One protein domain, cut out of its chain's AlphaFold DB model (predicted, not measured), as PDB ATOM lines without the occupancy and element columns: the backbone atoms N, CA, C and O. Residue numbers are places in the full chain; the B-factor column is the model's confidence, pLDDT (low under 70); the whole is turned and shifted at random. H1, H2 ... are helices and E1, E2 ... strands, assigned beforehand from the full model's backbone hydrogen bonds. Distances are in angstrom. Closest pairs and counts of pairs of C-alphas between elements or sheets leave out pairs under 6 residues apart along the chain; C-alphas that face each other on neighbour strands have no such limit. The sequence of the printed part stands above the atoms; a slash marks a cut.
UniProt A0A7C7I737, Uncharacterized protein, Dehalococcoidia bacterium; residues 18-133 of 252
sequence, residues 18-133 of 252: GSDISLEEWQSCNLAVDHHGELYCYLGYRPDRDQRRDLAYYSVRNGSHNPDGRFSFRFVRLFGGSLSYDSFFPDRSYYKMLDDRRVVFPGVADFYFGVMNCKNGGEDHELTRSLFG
ATOM      1  N   GLY A  18     107.228  17.151  39.907       85.12
ATOM      2  CA  GLY A  18     107.247  18.062  38.752       85.12
ATOM      3  C   GLY A  18     107.951  17.480  37.520       85.12
ATOM      4  O   GLY A  18     107.452  17.616  36.407       85.12
ATOM      5  N   SER A  19     109.043  16.736  37.740       85.25
ATOM      6  CA  SER A  19     109.791  16.011  36.701       85.25
ATOM      7  C   SER A  19     108.972  14.969  35.940       85.25
ATOM      8  O   SER A  19     109.352  14.586  34.837       85.25
ATOM      9  N   ASP A  20     107.877  14.499  36.536       87.50
ATOM     10  CA  ASP A  20     107.061  13.411  36.003       87.50
ATOM     11  C   ASP A  20     105.886  13.950  35.168       87.50
ATOM     12  O   ASP A  20     105.147  13.177  34.559       87.50
ATOM     13  N   ILE A  21     105.701  15.275  35.118       86.38
ATOM     14  CA  ILE A  21     104.638  15.920  34.345       86.38
ATOM     15  C   ILE A  21     105.085  16.062  32.892       86.38
ATOM     16  O   ILE A  21     106.021  16.793  32.566       86.38
ATOM     17  N   SER A  22     104.368  15.387  31.995       82.12
ATOM     18  CA  SER A  22     104.671  15.402  30.568       82.12
ATOM     19  C   SER A  22     104.340  16.748  29.915       82.12
ATOM     20  O   SER A  22     103.195  17.209  29.916       82.12
ATOM     21  N   LEU A  23     105.342  17.339  29.257       77.88
ATOM     22  CA  LEU A  23     105.168  18.499  28.375       77.88
ATOM     23  C   LEU A  23     104.213  18.211  27.208       77.88
ATOM     24  O   LEU A  23     103.539  19.118  26.723       77.88
ATOM     25  N   GLU A  24     104.172  16.965  26.732       72.69
ATOM     26  CA  GLU A  24     103.340  16.565  25.593       72.69
ATOM     27  C   GLU A  24     101.859  16.474  25.963       72.69
ATOM     28  O   GLU A  24     100.989  16.715  25.123       72.69
ATOM     29  N   GLU A  25     101.571  16.159  27.225       74.00
ATOM     30  CA  GLU A  25     100.211  16.053  27.754       74.00
ATOM     31  C   GLU A  25      99.691  17.398  28.275       74.00
ATOM     32  O   GLU A  25      98.477  17.609  28.344       74.00
ATOM     33  N   TRP A  26     100.588  18.343  28.581       79.00
ATOM     34  CA  TRP A  26     100.206  19.687  29.001       79.00
ATOM     35  C   TRP A  26      99.675  20.518  27.826       79.00
ATOM     36  O   TRP A  26     100.411  20.981  26.943       79.00
ATOM     37  N   GLN A  27      98.364  20.749  27.824       71.31
ATOM     38  CA  GLN A  27      97.698  21.601  26.841       71.31
ATOM     39  C   GLN A  27      97.655  23.063  27.311       71.31
ATOM     40  O   GLN A  27      97.969  23.386  28.459       71.31
ATOM     41  N   SER A  28      97.276  23.977  26.410       67.00
ATOM     42  CA  SER A  28      96.881  25.327  26.833       67.00
ATOM     43  C   SER A  28      95.749  25.203  27.841       67.00
ATOM     44  O   SER A  28      94.820  24.434  27.602       67.00
ATOM     45  N   CYS A  29      95.799  26.006  28.904       72.44
ATOM     46  CA  CYS A  29      94.729  26.137  29.893       72.44
ATOM     47  C   CYS A  29      94.609  25.020  30.941       72.44
ATOM     48  O   CYS A  29      93.655  25.049  31.726       72.44
ATOM     49  N   ASN A  30      95.559  24.083  30.988       84.06
ATOM     50  CA  ASN A  30      95.669  23.126  32.087       84.06
ATOM     51  C   ASN A  30      96.031  23.841  33.396       84.06
ATOM     52  O   ASN A  30      96.706  24.874  33.397       84.06
ATOM     53  N   LEU A  31      95.595  23.255  34.510       91.56
ATOM     54  CA  LEU A  31      95.866  23.748  35.853       91.56
ATOM     55  C   LEU A  31      96.433  22.641  36.728       91.56
ATOM     56  O   LEU A  31      96.042  21.478  36.624       91.56
ATOM     57  N   ALA A  32      97.334  23.027  37.619       92.12
ATOM     58  CA  ALA A  32      97.821  22.174  38.685       92.12
ATOM     59  C   ALA A  32      97.914  22.971  39.980       92.12
ATOM     60  O   ALA A  32      98.147  24.177  39.956       92.12
ATOM     61  N   VAL A  33      97.753  22.290  41.105       91.69
ATOM     62  CA  VAL A  33      98.007  22.849  42.430       91.69
ATOM     63  C   VAL A  33      99.152  22.087  43.066       91.69
ATOM     64  O   VAL A  33      99.214  20.861  42.963       91.69
ATOM     65  N   ASP A  34     100.076  22.787  43.697       90.06
ATOM     66  CA  ASP A  34     101.139  22.132  44.441       90.06
ATOM     67  C   ASP A  34     100.676  21.731  45.855       90.06
ATOM     68  O   ASP A  34      99.566  22.050  46.292       90.06
ATOM     69  N   HIS A  35     101.486  20.957  46.576       84.88
ATOM     70  CA  HIS A  35     101.112  20.485  47.915       84.88
ATOM     71  C   HIS A  35     101.052  21.596  48.985       84.88
ATOM     72  O   HIS A  35     100.516  21.358  50.068       84.88
ATOM     73  N   HIS A  36     101.544  22.802  48.681       84.75
ATOM     74  CA  HIS A  36     101.392  24.003  49.505       84.75
ATOM     75  C   HIS A  36     100.135  24.814  49.152       84.75
ATOM     76  O   HIS A  36      99.813  25.773  49.852       84.75
ATOM     77  N   GLY A  37      99.397  24.419  48.111       84.69
ATOM     78  CA  GLY A  37      98.191  25.107  47.657       84.69
ATOM     79  C   GLY A  37      98.445  26.172  46.591       84.69
ATOM     80  O   GLY A  37      97.515  26.888  46.225       84.69
ATOM     81  N   GLU A  38      99.664  26.291  46.063       88.12
ATOM     82  CA  GLU A  38      99.957  27.239  44.991       88.12
ATOM     83  C   GLU A  38      99.401  26.755  43.649       88.12
ATOM     84  O   GLU A  38      99.598  25.606  43.252       88.12
ATOM     85  N   LEU A  39      98.752  27.658  42.911       90.56
ATOM     86  CA  LEU A  39      98.166  27.371  41.603       90.56
ATOM     87  C   LEU A  39      99.165  27.622  40.463       90.56
ATOM     88  O   LEU A  39      99.799  28.677  40.387       90.56
ATOM     89  N   TYR A  40      99.251  26.678  39.534       90.25
ATOM     90  CA  TYR A  40     100.146  26.690  38.382       90.25
ATOM     91  C   TYR A  40      99.345  26.602  37.078       90.25
ATOM     92  O   TYR A  40      98.580  25.663  36.860       90.25
ATOM     93  N   CYS A  41      99.557  27.584  36.200       89.38
ATOM     94  CA  CYS A  41      99.004  27.646  34.850       89.38
ATOM     95  C   CYS A  41     100.117  28.052  33.879       89.38
ATOM     96  O   CYS A  41     100.483  29.227  33.825       89.38
ATOM     97  N   TYR A  42     100.644  27.099  33.110       86.25
ATOM     98  CA  TYR A  42     101.704  27.365  32.138       86.25
ATOM     99  C   TYR A  42     101.161  27.540  30.722       86.25
ATOM    100  O   TYR A  42     100.316  26.765  30.265       86.25
ATOM    101  N   LEU A  43     101.708  28.526  30.012       80.25
ATOM    102  CA  LEU A  43     101.492  28.762  28.586       80.25
ATOM    103  C   LEU A  43     102.829  28.694  27.839       80.25
ATOM    104  O   LEU A  43     103.881  29.033  28.388       80.25
ATOM    105  N   GLY A  44     102.784  28.278  26.573       72.50
ATOM    106  CA  GLY A  44     103.949  28.279  25.696       72.50
ATOM    107  C   GLY A  44     104.135  29.619  24.984       72.50
ATOM    108  O   GLY A  44     103.168  30.199  24.486       72.50
ATOM    109  N   TYR A  45     105.382  30.081  24.887       65.81
ATOM    110  CA  TYR A  45     105.759  31.289  24.153       65.81
ATOM    111  C   TYR A  45     106.866  31.011  23.118       65.81
ATOM    112  O   TYR A  45     107.837  30.303  23.406       65.81
ATOM    113  N   ARG A  46     106.736  31.607  21.919       60.56
ATOM    114  CA  ARG A  46     107.721  31.526  20.829       60.56
ATOM    115  C   ARG A  46     108.205  32.927  20.404       60.56
ATOM    116  O   ARG A  46     107.395  33.729  19.943       60.56
ATOM    117  N   PRO A  47     109.514  33.225  20.479       55.97
ATOM    118  CA  PRO A  47     110.081  34.404  19.825       55.97
ATOM    119  C   PRO A  47     110.163  34.206  18.301       55.97
ATOM    120  O   PRO A  47     110.559  33.129  17.852       55.97
ATOM    121  N   ASP A  48     109.823  35.225  17.504       53.78
ATOM    122  CA  ASP A  48     110.120  35.241  16.060       53.78
ATOM    123  C   ASP A  48     111.582  35.670  15.789       53.78
ATOM    124  O   ASP A  48     112.275  36.176  16.679       53.78
ATOM    125  N   ARG A  49     112.050  35.479  14.547       49.47
ATOM    126  CA  ARG A  49     113.408  35.759  14.043       49.47
ATOM    127  C   ARG A  49     113.884  37.194  14.283       49.47
ATOM    128  O   ARG A  49     115.073  37.378  14.522       49.47
ATOM    129  N   ASP A  50     112.979  38.172  14.284       54.50
ATOM    130  CA  ASP A  50     113.282  39.590  14.548       54.50
ATOM    131  C   ASP A  50     113.170  39.962  16.043       54.50
ATOM    132  O   ASP A  50     113.003  41.131  16.385       54.50
ATOM    133  N   GLN A  51     113.131  38.973  16.946       52.72
ATOM    134  CA  GLN A  51     112.704  39.114  18.351       52.72
ATOM    135  C   GLN A  51     111.299  39.714  18.538       52.72
ATOM    136  O   GLN A  51     110.864  39.965  19.668       52.72
ATOM    137  N   ARG A  52     110.548  39.907  17.447       49.69
ATOM    138  CA  ARG A  52     109.128  40.237  17.498       49.69
ATOM    139  C   ARG A  52     108.420  39.035  18.100       49.69
ATOM    140  O   ARG A  52     108.486  37.917  17.607       49.69
ATOM    141  N   ARG A  53     107.850  39.246  19.273       49.84
ATOM    142  CA  ARG A  53     107.266  38.188  20.083       49.84
ATOM    143  C   ARG A  53     105.939  37.807  19.421       49.84
ATOM    144  O   ARG A  53     105.000  38.592  19.489       49.84
ATOM    145  N   ASP A  54     105.863  36.667  18.727       45.88
ATOM    146  CA  ASP A  54     104.578  36.167  18.224       45.88
ATOM    147  C   ASP A  54     103.801  35.623  19.426       45.88
ATOM    148  O   ASP A  54     104.024  34.514  19.907       45.88
ATOM    149  N   LEU A  55     102.962  36.485  19.999       52.00
ATOM    150  CA  LEU A  55     102.267  36.257  21.265       52.00
ATOM    151  C   LEU A  55     100.881  35.644  21.071       52.00
ATOM    152  O   LEU A  55      99.984  35.840  21.891       52.00
ATOM    153  N   ALA A  56     100.691  34.893  19.987       51.34
ATOM    154  CA  ALA A  56      99.656  33.875  19.953       51.34
ATOM    155  C   ALA A  56     100.104  32.749  20.898       51.34
ATOM    156  O   ALA A  56     100.845  31.862  20.494       51.34
ATOM    157  N   TYR A  57      99.742  32.819  22.181       60.25
ATOM    158  CA  TYR A  57     100.135  31.793  23.148       60.25
ATOM    159  C   TYR A  57      99.653  30.422  22.681       60.25
ATOM    160  O   TYR A  57      98.467  30.211  22.423       60.25
ATOM    161  N   TYR A  58     100.596  29.495  22.553       56.38
ATOM    162  CA  TYR A  58     100.331  28.138  22.096       56.38
ATOM    163  C   TYR A  58     100.204  27.196  23.289       56.38
ATOM    164  O   TYR A  58     100.643  27.497  24.406       56.38
ATOM    165  N   SER A  59      99.635  26.017  23.037       56.38
ATOM    166  CA  SER A  59      99.729  24.920  23.994       56.38
ATOM    167  C   SER A  59     101.193  24.600  24.241       56.38
ATOM    168  O   SER A  59     102.017  24.681  23.326       56.38
ATOM    169  N   VAL A  60     101.522  24.243  25.483       61.38
ATOM    170  CA  VAL A  60     102.889  23.859  25.848       61.38
ATOM    171  C   VAL A  60     103.396  22.744  24.930       61.38
ATOM    172  O   VAL A  60     104.494  22.856  24.386       61.38
ATOM    173  N   ARG A  61     102.534  21.761  24.640       61.19
ATOM    174  CA  ARG A  61     102.761  20.721  23.631       61.19
ATOM    175  C   ARG A  61     103.243  21.257  22.278       61.19
ATOM    176  O   ARG A  61     104.199  20.732  21.721       61.19
ATOM    177  N   ASN A  62     102.595  22.279  21.721       60.59
ATOM    178  CA  ASN A  62     102.965  22.795  20.398       60.59
ATOM    179  C   ASN A  62     104.348  23.458  20.400       60.59
ATOM    180  O   ASN A  62     105.015  23.498  19.369       60.59
ATOM    181  N   GLY A  63     104.781  23.978  21.546       56.91
ATOM    182  CA  GLY A  63     106.088  24.598  21.685       56.91
ATOM    183  C   GLY A  63     107.239  23.635  21.979       56.91
ATOM    184  O   GLY A  63     108.374  23.943  21.625       56.91
ATOM    185  N   SER A  64     106.967  22.457  22.554       57.47
ATOM    186  CA  SER A  64     108.000  21.461  22.884       57.47
ATOM    187  C   SER A  64     108.544  20.677  21.677       57.47
ATOM    188  O   SER A  64     109.649  20.149  21.745       57.47
ATOM    189  N   HIS A  65     107.816  20.621  20.556       54.22
ATOM    190  CA  HIS A  65     108.128  19.767  19.396       54.22
ATOM    191  C   HIS A  65     109.139  20.361  18.384       54.22
ATOM    192  O   HIS A  65     109.258  19.838  17.277       54.22
ATOM    193  N   ASN A  66     109.857  21.448  18.700       50.84
ATOM    194  CA  ASN A  66     110.760  22.111  17.743       50.84
ATOM    195  C   ASN A  66     112.198  22.267  18.298       50.84
ATOM    196  O   ASN A  66     112.486  23.267  18.959       50.84
ATOM    197  N   PRO A  67     113.096  21.283  18.065       44.84
ATOM    198  CA  PRO A  67     114.397  21.194  18.745       44.84
ATOM    199  C   PRO A  67     115.525  22.046  18.133       44.84
ATOM    200  O   PRO A  67     116.533  22.294  18.797       44.84
ATOM    201  N   ASP A  68     115.388  22.516  16.889       44.34
ATOM    202  CA  ASP A  68     116.494  23.130  16.138       44.34
ATOM    203  C   ASP A  68     116.596  24.657  16.323       44.34
ATOM    204  O   ASP A  68     116.221  25.457  15.468       44.34
ATOM    205  N   GLY A  69     117.212  25.055  17.439       47.50
ATOM    206  CA  GLY A  69     118.301  26.040  17.417       47.50
ATOM    207  C   GLY A  69     117.974  27.545  17.447       47.50
ATOM    208  O   GLY A  69     117.542  28.144  16.468       47.50
ATOM    209  N   ARG A  70     118.425  28.180  18.544       39.12
ATOM    210  CA  ARG A  70     118.696  29.624  18.788       39.12
ATOM    211  C   ARG A  70     117.570  30.506  19.359       39.12
ATOM    212  O   ARG A  70     117.871  31.606  19.803       39.12
ATOM    213  N   PHE A  71     116.342  29.997  19.489       46.62
ATOM    214  CA  PHE A  71     115.179  30.706  20.060       46.62
ATOM    215  C   PHE A  71     114.431  29.835  21.086       46.62
ATOM    216  O   PHE A  71     113.270  29.489  20.878       46.62
ATOM    217  N   SER A  72     115.132  29.436  22.158       52.66
ATOM    218  CA  SER A  72     114.650  28.558  23.242       52.66
ATOM    219  C   SER A  72     113.162  28.766  23.543       52.66
ATOM    220  O   SER A  72     112.770  29.868  23.933       52.66
ATOM    221  N   PHE A  73     112.349  27.727  23.380       56.66
ATOM    222  CA  PHE A  73     110.976  27.722  23.863       56.66
ATOM    223  C   PHE A  73     110.953  28.114  25.348       56.66
ATOM    224  O   PHE A  73     111.733  27.578  26.139       56.66
ATOM    225  N   ARG A  74     110.122  29.095  25.718       67.25
ATOM    226  CA  ARG A  74     110.009  29.563  27.107       67.25
ATOM    227  C   ARG A  74     108.590  29.351  27.599       67.25
ATOM    228  O   ARG A  74     107.626  29.608  26.877       67.25
ATOM    229  N   PHE A  75     108.488  28.917  28.846       75.94
ATOM    230  CA  PHE A  75     107.226  28.851  29.558       75.94
ATOM    231  C   PHE A  75     106.984  30.181  30.237       75.94
ATOM    232  O   PHE A  75     107.907  30.803  30.772       75.94
ATOM    233  N   VAL A  76     105.728  30.598  30.229       78.75
ATOM    234  CA  VAL A  76     105.271  31.635  31.139       78.75
ATOM    235  C   VAL A  76     104.215  31.058  32.058       78.75
ATOM    236  O   VAL A  76     103.396  30.236  31.639       78.75
ATOM    237  N   ARG A  77     104.234  31.498  33.307       85.38
ATOM    238  CA  ARG A  77     103.200  31.206  34.289       85.38
ATOM    239  C   ARG A  77     102.217  32.367  34.330       85.38
ATOM    240  O   ARG A  77     102.633  33.519  34.438       85.38
ATOM    241  N   LEU A  78     100.927  32.051  34.248       87.81
ATOM    242  CA  LEU A  78      99.844  32.985  34.541       87.81
ATOM    243  C   LEU A  78      99.604  33.039  36.043       87.81
ATOM    244  O   LEU A  78      99.344  32.010  36.669       87.81
ATOM    245  N   PHE A  79      99.671  34.245  36.594       88.56
ATOM    246  CA  PHE A  79      99.372  34.518  37.993       88.56
ATOM    247  C   PHE A  79      99.028  36.001  38.190       88.56
ATOM    248  O   PHE A  79      99.686  36.878  37.621       88.56
ATOM    249  N   GLY A  80      97.996  36.291  38.990       87.31
ATOM    250  CA  GLY A  80      97.615  37.661  39.358       87.31
ATOM    251  C   GLY A  80      97.388  38.619  38.178       87.31
ATOM    252  O   GLY A  80      97.699  39.802  38.277       87.31
ATOM    253  N   GLY A  81      96.915  38.123  37.031       88.00
ATOM    254  CA  GLY A  81      96.688  38.931  35.825       88.00
ATOM    255  C   GLY A  81      97.963  39.291  35.057       88.00
ATOM    256  O   GLY A  81      97.936  40.181  34.205       88.00
ATOM    257  N   SER A  82      99.076  38.614  35.338       85.38
ATOM    258  CA  SER A  82     100.356  38.782  34.647       85.38
ATOM    259  C   SER A  82     100.889  37.458  34.104       85.38
ATOM    260  O   SER A  82     100.441  36.378  34.493       85.38
ATOM    261  N   LEU A  83     101.850  37.560  33.189       82.12
ATOM    262  CA  LEU A  83     102.612  36.430  32.675       82.12
ATOM    263  C   LEU A  83     104.090  36.667  32.966       82.12
ATOM    264  O   LEU A  83     104.656  37.656  32.495       82.12
ATOM    265  N   SER A  84     104.712  35.736  33.682       78.50
ATOM    266  CA  SER A  84     106.139  35.790  34.018       78.50
ATOM    267  C   SER A  84     106.850  34.534  33.538       78.50
ATOM    268  O   SER A  84     106.260  33.455  33.533       78.50
ATOM    269  N   TYR A  85     108.113  34.663  33.119       76.81
ATOM    270  CA  TYR A  85     108.927  33.493  32.788       76.81
ATOM    271  C   TYR A  85     109.099  32.611  34.013       76.81
ATOM    272  O   TYR A  85     109.366  33.104  35.107       76.81
ATOM    273  N   ASP A  86     108.973  31.308  33.807       76.38
ATOM    274  CA  ASP A  86     109.131  30.336  34.874       76.38
ATOM    275  C   ASP A  86     109.634  29.006  34.296       76.38
ATOM    276  O   ASP A  86     109.521  28.735  33.096       76.38
ATOM    277  N   SER A  87     110.232  28.182  35.148       78.50
ATOM    278  CA  SER A  87     110.563  26.798  34.822       78.50
ATOM    279  C   SER A  87     109.297  25.950  34.870       78.50
ATOM    280  O   SER A  87     108.551  26.031  35.840       78.50
ATOM    281  N   PHE A  88     109.060  25.125  33.850       82.75
ATOM    282  CA  PHE A  88     107.922  24.205  33.841       82.75
ATOM    283  C   PHE A  88     108.058  23.187  34.981       82.75
ATOM    284  O   PHE A  88     108.960  22.356  34.940       82.75
ATOM    285  N   PHE A  89     107.188  23.295  35.992       85.00
ATOM    286  CA  PHE A  89     107.106  22.412  37.165       85.00
ATOM    287  C   PHE A  89     108.458  22.090  37.822       85.00
ATOM    288  O   PHE A  89     108.978  20.981  37.676       85.00
ATOM    289  N   PRO A  90     109.035  23.031  38.593       73.88
ATOM    290  CA  PRO A  90     110.319  22.806  39.242       73.88
ATOM    291  C   PRO A  90     110.272  21.591  40.179       73.88
ATOM    292  O   PRO A  90     109.284  21.380  40.892       73.88
ATOM    293  N   ASP A  91     111.370  20.832  40.228       78.12
ATOM    294  CA  ASP A  91     111.514  19.599  41.023       78.12
ATOM    295  C   ASP A  91     111.723  19.859  42.534       78.12
ATOM    296  O   ASP A  91     112.578  19.282  43.206       78.12
ATOM    297  N   ARG A  92     110.954  20.807  43.067       81.00
ATOM    298  CA  ARG A  92     110.964  21.247  44.470       81.00
ATOM    299  C   ARG A  92     109.642  20.990  45.189       81.00
ATOM    300  O   ARG A  92     109.549  21.245  46.381       81.00
ATOM    301  N   SER A  93     108.619  20.547  44.459       87.62
ATOM    302  CA  SER A  93     107.266  20.345  44.971       87.62
ATOM    303  C   SER A  93     106.617  19.137  44.297       87.62
ATOM    304  O   SER A  93     107.082  18.645  43.262       87.62
ATOM    305  N   TYR A  94     105.534  18.670  44.904       90.75
ATOM    306  CA  TYR A  94     104.612  17.720  44.305       90.75
ATOM    307  C   TYR A  94     103.366  18.464  43.843       90.75
ATOM    308  O   TYR A  94     102.892  19.369  44.532       90.75
ATOM    309  N   TYR A  95     102.811  18.051  42.709       91.44
ATOM    310  CA  TYR A  95     101.714  18.735  42.038       91.44
ATOM    311  C   TYR A  95     100.560  17.787  41.760       91.44
ATOM    312  O   TYR A  95     100.753  16.629  41.397       91.44
ATOM    313  N   LYS A  96      99.347  18.305  41.887       91.56
ATOM    314  CA  LYS A  96      98.109  17.628  41.539       91.56
ATOM    315  C   LYS A  96      97.455  18.350  40.375       91.56
ATOM    316  O   LYS A  96      97.156  19.541  40.461       91.56
ATOM    317  N   MET A  97      97.201  17.610  39.305       91.25
ATOM    318  CA  MET A  97      96.481  18.109  38.139       91.25
ATOM    319  C   MET A  97      95.013  18.378  38.481       91.25
ATOM    320  O   MET A  97      94.369  17.574  39.158       91.25
ATOM    321  N   LEU A  98      94.484  19.497  37.990       91.19
ATOM    322  CA  LEU A  98      93.067  19.844  38.069       91.19
ATOM    323  C   LEU A  98      92.422  19.566  36.705       91.19
ATOM    324  O   LEU A  98      92.242  20.465  35.887       91.19
ATOM    325  N   ASP A  99      92.124  18.296  36.441       86.44
ATOM    326  CA  ASP A  99      91.581  17.797  35.169       86.44
ATOM    327  C   ASP A  99      90.126  18.226  34.897       86.44
ATOM    328  O   ASP A  99      89.664  18.247  33.755       86.44
ATOM    329  N   ASP A 100      89.400  18.614  35.942       90.69
ATOM    330  CA  ASP A 100      88.027  19.102  35.878       90.69
ATOM    331  C   ASP A 100      87.924  20.638  35.863       90.69
ATOM    332  O   ASP A 100      86.829  21.196  36.031       90.69
ATOM    333  N   ARG A 101      89.048  21.332  35.656       92.38
ATOM    334  CA  ARG A 101      89.126  22.786  35.501       92.38
ATOM    335  C   ARG A 101      89.860  23.149  34.217       92.38
ATOM    336  O   ARG A 101      90.807  22.485  33.812       92.38
ATOM    337  N   ARG A 102      89.441  24.245  33.587       90.25
ATOM    338  CA  ARG A 102      90.134  24.822  32.427       90.25
ATOM    339  C   ARG A 102      90.160  26.336  32.504       90.25
ATOM    340  O   ARG A 102      89.153  26.953  32.845       90.25
ATOM    341  N   VAL A 103      91.278  26.934  32.123       91.19
ATOM    342  CA  VAL A 103      91.344  28.382  31.896       91.19
ATOM    343  C   VAL A 103      90.657  28.730  30.576       91.19
ATOM    344  O   VAL A 103      90.813  28.050  29.563       91.19
ATOM    345  N   VAL A 104      89.883  29.802  30.577       90.69
ATOM    346  CA  VAL A 104      89.294  30.398  29.384       90.69
ATOM    347  C   VAL A 104      89.893  31.781  29.214       90.69
ATOM    348  O   VAL A 104      89.956  32.568  30.159       90.69
ATOM    349  N   PHE A 105      90.340  32.045  27.995       88.25
ATOM    350  CA  PHE A 105      90.803  33.347  27.546       88.25
ATOM    351  C   PHE A 105      89.740  33.987  26.649       88.25
ATOM    352  O   PHE A 105      88.927  33.251  26.077       88.25
ATOM    353  N   PRO A 106      89.771  35.319  26.482       88.94
ATOM    354  CA  PRO A 106      88.874  36.019  25.578       88.94
ATOM    355  C   PRO A 106      88.811  35.430  24.173       88.94
ATOM    356  O   PRO A 106      89.838  35.079  23.582       88.94
ATOM    357  N   GLY A 107      87.594  35.357  23.635       79.94
ATOM    358  CA  GLY A 107      87.351  34.977  22.249       79.94
ATOM    359  C   GLY A 107      87.434  36.157  21.278       79.94
ATOM    360  O   GLY A 107      87.675  37.299  21.644       79.94
ATOM    361  N   VAL A 108      87.166  35.887  19.997       72.38
ATOM    362  CA  VAL A 108      87.097  36.933  18.953       72.38
ATOM    363  C   VAL A 108      85.890  37.862  19.151       72.38
ATOM    364  O   VAL A 108      85.922  39.020  18.740       72.38
ATOM    365  N   ALA A 109      84.813  37.343  19.747       75.00
ATOM    366  CA  ALA A 109      83.523  38.020  19.869       75.00
ATOM    367  C   ALA A 109      83.223  38.547  21.284       75.00
ATOM    368  O   ALA A 109      82.200  39.202  21.480       75.00
ATOM    369  N   ASP A 110      84.084  38.270  22.264       84.50
ATOM    370  CA  ASP A 110      83.891  38.665  23.658       84.50
ATOM    371  C   ASP A 110      85.224  38.975  24.354       84.50
ATOM    372  O   ASP A 110      86.303  38.835  23.784       84.50
ATOM    373  N   PHE A 111      85.140  39.446  25.597       86.44
ATOM    374  CA  PHE A 111      86.293  39.675  26.469       86.44
ATOM    375  C   PHE A 111      86.261  38.768  27.707       86.44
ATOM    376  O   PHE A 111      86.883  39.092  28.718       86.44
ATOM    377  N   TYR A 112      85.503  37.668  27.668       93.12
ATOM    378  CA  TYR A 112      85.327  36.817  28.842       93.12
ATOM    379  C   TYR A 112      86.593  36.010  29.135       93.12
ATOM    380  O   TYR A 112      87.228  35.463  28.239       93.12
ATOM    381  N   PHE A 113      86.943  35.900  30.411       93.56
ATOM    382  CA  PHE A 113      88.015  35.035  30.884       93.56
ATOM    383  C   PHE A 113      87.693  34.520  32.277       93.56
ATOM    384  O   PHE A 113      86.910  35.124  33.010       93.56
ATOM    385  N   GLY A 114      88.331  33.419  32.650       94.94
ATOM    386  CA  GLY A 114      88.188  32.841  33.977       94.94
ATOM    387  C   GLY A 114      88.557  31.372  33.998       94.94
ATOM    388  O   GLY A 114      89.015  30.811  33.001       94.94
ATOM    389  N   VAL A 115      88.360  30.734  35.141       94.88
ATOM    390  CA  VAL A 115      88.522  29.291  35.293       94.88
ATOM    391  C   VAL A 115      87.147  28.650  35.286       94.88
ATOM    392  O   VAL A 115      86.285  29.004  36.078       94.88
ATOM    393  N   MET A 116      86.933  27.695  34.388       95.06
ATOM    394  CA  MET A 116      85.656  27.011  34.225       95.06
ATOM    395  C   MET A 116      85.742  25.592  34.761       95.06
ATOM    396  O   MET A 116      86.701  24.869  34.484       95.06
ATOM    397  N   ASN A 117      84.700  25.162  35.461       93.88
ATOM    398  CA  ASN A 117      84.497  23.766  35.804       93.88
ATOM    399  C   ASN A 117      83.982  23.002  34.578       93.88
ATOM    400  O   ASN A 117      82.924  23.305  34.023       93.88
ATOM    401  N   CYS A 118      84.733  21.988  34.153       89.88
ATOM    402  CA  CYS A 118      84.442  21.219  32.945       89.88
ATOM    403  C   CYS A 118      83.150  20.390  33.049       89.88
ATOM    404  O   CYS A 118      82.576  20.039  32.021       89.88
ATOM    405  N   LYS A 119      82.683  20.074  34.264       90.62
ATOM    406  CA  LYS A 119      81.497  19.233  34.499       90.62
ATOM    407  C   LYS A 119      80.194  20.021  34.428       90.62
ATOM    408  O   LYS A 119      79.227  19.530  33.859       90.62
ATOM    409  N   ASN A 120      80.151  21.206  35.036       92.44
ATOM    410  CA  ASN A 120      78.920  22.000  35.144       92.44
ATOM    411  C   ASN A 120      78.950  23.306  34.334       92.44
ATOM    412  O   ASN A 120      77.929  23.982  34.253       92.44
ATOM    413  N   GLY A 121      80.093  23.668  33.743       91.31
ATOM    414  CA  GLY A 121      80.253  24.902  32.974       91.31
ATOM    415  C   GLY A 121      80.186  26.181  33.811       91.31
ATOM    416  O   GLY A 121      80.111  27.259  33.233       91.31
ATOM    417  N   GLY A 122      80.191  26.083  35.142       95.38
ATOM    418  CA  GLY A 122      80.238  27.229  36.044       95.38
ATOM    419  C   GLY A 122      81.655  27.775  36.196       95.38
ATOM    420  O   GLY A 122      82.631  27.031  36.087       95.38
ATOM    421  N   GLU A 123      81.758  29.074  36.465       96.69
ATOM    422  CA  GLU A 123      83.027  29.716  36.802       96.69
ATOM    423  C   GLU A 123      83.467  29.334  38.227       96.69
ATOM    424  O   GLU A 123      82.676  29.355  39.172       96.69
ATOM    425  N   ASP A 124      84.743  28.999  38.378       96.56
ATOM    426  CA  ASP A 124      85.424  28.854  39.657       96.56
ATOM    427  C   ASP A 124      86.055  30.201  40.031       96.56
ATOM    428  O   ASP A 124      87.193  30.503  39.669       96.56
ATOM    429  N   HIS A 125      85.274  31.047  40.710       95.62
ATOM    430  CA  HIS A 125      85.672  32.429  40.992       95.62
ATOM    431  C   HIS A 125      86.977  32.531  41.795       95.62
ATOM    432  O   HIS A 125      87.740  33.468  41.576       95.62
ATOM    433  N   GLU A 126      87.256  31.587  42.700       93.69
ATOM    434  CA  GLU A 126      88.493  31.594  43.490       93.69
ATOM    435  C   GLU A 126      89.711  31.344  42.604       93.69
ATOM    436  O   GLU A 126      90.656  32.133  42.609       93.69
ATOM    437  N   LEU A 127      89.661  30.313  41.755       94.00
ATOM    438  CA  LEU A 127      90.748  30.047  40.812       94.00
ATOM    439  C   LEU A 127      90.881  31.170  39.770       94.00
ATOM    440  O   LEU A 127      92.004  31.539  39.416       94.00
ATOM    441  N   THR A 128      89.768  31.762  39.315       95.38
ATOM    442  CA  THR A 128      89.801  32.963  38.463       95.38
ATOM    443  C   THR A 128      90.562  34.094  39.151       95.38
ATOM    444  O   THR A 128      91.464  34.677  38.547       95.38
ATOM    445  N   ARG A 129      90.248  34.391  40.418       93.44
ATOM    446  CA  ARG A 129      90.928  35.435  41.201       93.44
ATOM    447  C   ARG A 129      92.412  35.140  41.364       93.44
ATOM    448  O   ARG A 129      93.214  36.048  41.178       93.44
ATOM    449  N   SER A 130      92.801  33.895  41.631       91.00
ATOM    450  CA  SER A 130      94.220  33.530  41.748       91.00
ATOM    451  C   SER A 130      95.003  33.760  40.448       91.00
ATOM    452  O   SER A 130      96.143  34.226  40.481       91.00
ATOM    453  N   LEU A 131      94.412  33.460  39.287       91.19
ATOM    454  CA  LEU A 131      95.104  33.590  37.997       91.19
ATOM    455  C   LEU A 131      95.067  34.998  37.418       91.19
ATOM    456  O   LEU A 131      96.062  35.445  36.852       91.19
ATOM    457  N   PHE A 132      93.936  35.690  37.531       92.69
ATOM    458  CA  PHE A 132      93.706  36.975  36.868       92.69
ATOM    459  C   PHE A 132      93.686  38.162  37.831       92.69
ATOM    460  O   PHE A 132      93.656  39.298  37.372       92.69
ATOM    461  N   GLY A 133      93.709  37.933  39.144       92.44
ATOM    462  CA  GLY A 133      93.549  38.946  40.195       92.44
ATOM    463  C   GLY A 133      92.087  39.240  40.549       92.44
ATOM    464  O   GLY A 133      91.777  39.588  41.686       92.44
TER     465      GLY A 133
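What this domain is: This is residues 18 to 133 of the 252 residues of an uncharacterized protein of Dehalococcoidia bacterium (UniProt A0A7C7I737). A strongly twisted sheet of four strands with the short helix H1 over one face makes one part of the model, and a separate two-stranded hairpin, E7 and E8, with the helix H2 packed on E8, makes a second. H2 also reaches the end of E4, where it only grazes the large sheet, and a third small piece is the two-stranded pair E1 and E6. The printed part has 116 residues with two named helices and eight named strands, in the order E1 E2 E3 H1 E4 E5 E6 E7 E8 H2; the large sheet runs E3 E2 E4 E5, all antiparallel. The class is mixed, helices and strands, with under half of the residues in named elements. The whole is compact, with a radius of gyration of the C-alphas of 14.5 A and spans of 42 by 39 by 22 A.

Where its parts are: In the large sheet, E2 is residues 42 to 47, 16.5 A long, E3 residues 53 to 58, 12.4 A, E4 residues 74 to 79, 16.0 A, and E5 residues 82 to 86, 12.2 A. C-alpha 42 stands at (101.704, 27.365, 32.138). H1 is residues 60 to 64. E1 is residues 32 to 34, beginning at C-alpha 32 at (97.821, 22.174, 38.685), and E6 is residues 94 to 97. E7 is residues 101 to 104, and E8 residues 114 to 117. H2, residues 125 to 132, ends at C-alpha 132 at (93.706, 36.975, 36.868).

How they stand to each other: E2 and E4 are antiparallel, with N 43 and O 76 2.9 A apart. The hairpin E2 and E3 has N 44 and O 58 3.1 A apart, and the hairpin E4 and E5 has N 77 and O 84 2.8 A apart. H1 is on the sheet, over E2, at a height over the sheet of 8.0 A; the closest C-alphas of the two are those of Gly 44 and Val 60, 4.5 A. E3, H1 and E4 form a split strand-helix-strand unit, two strands running the same way with E2 between them, and its crossover is right-handed. The closest C-alphas of E4 and H2 are those of Phe 79 and Leu 131, 4.4 A. Those of E8 and H2 are Gly 114 and Thr 128, 4.8 A. In the hairpin E7 and E8, N 104 and O 114 are 2.8 A apart. E1 and E6 are antiparallel, with N 96 and O 33 2.8 A apart. E4 and E8 are apart. In H1 and H2 every O i to N i+4 pair is within hydrogen-bond range.

The domain as a whole: The C-alphas farthest apart are those of Asp 50 and Asn 120, 43.8 A. The printed part has no cut, and no link is long. Residues 18 to 31 hold no named element. The mean pLDDT of the printed part is 78.0; residue 28 and residues 45 to 74 are under 70.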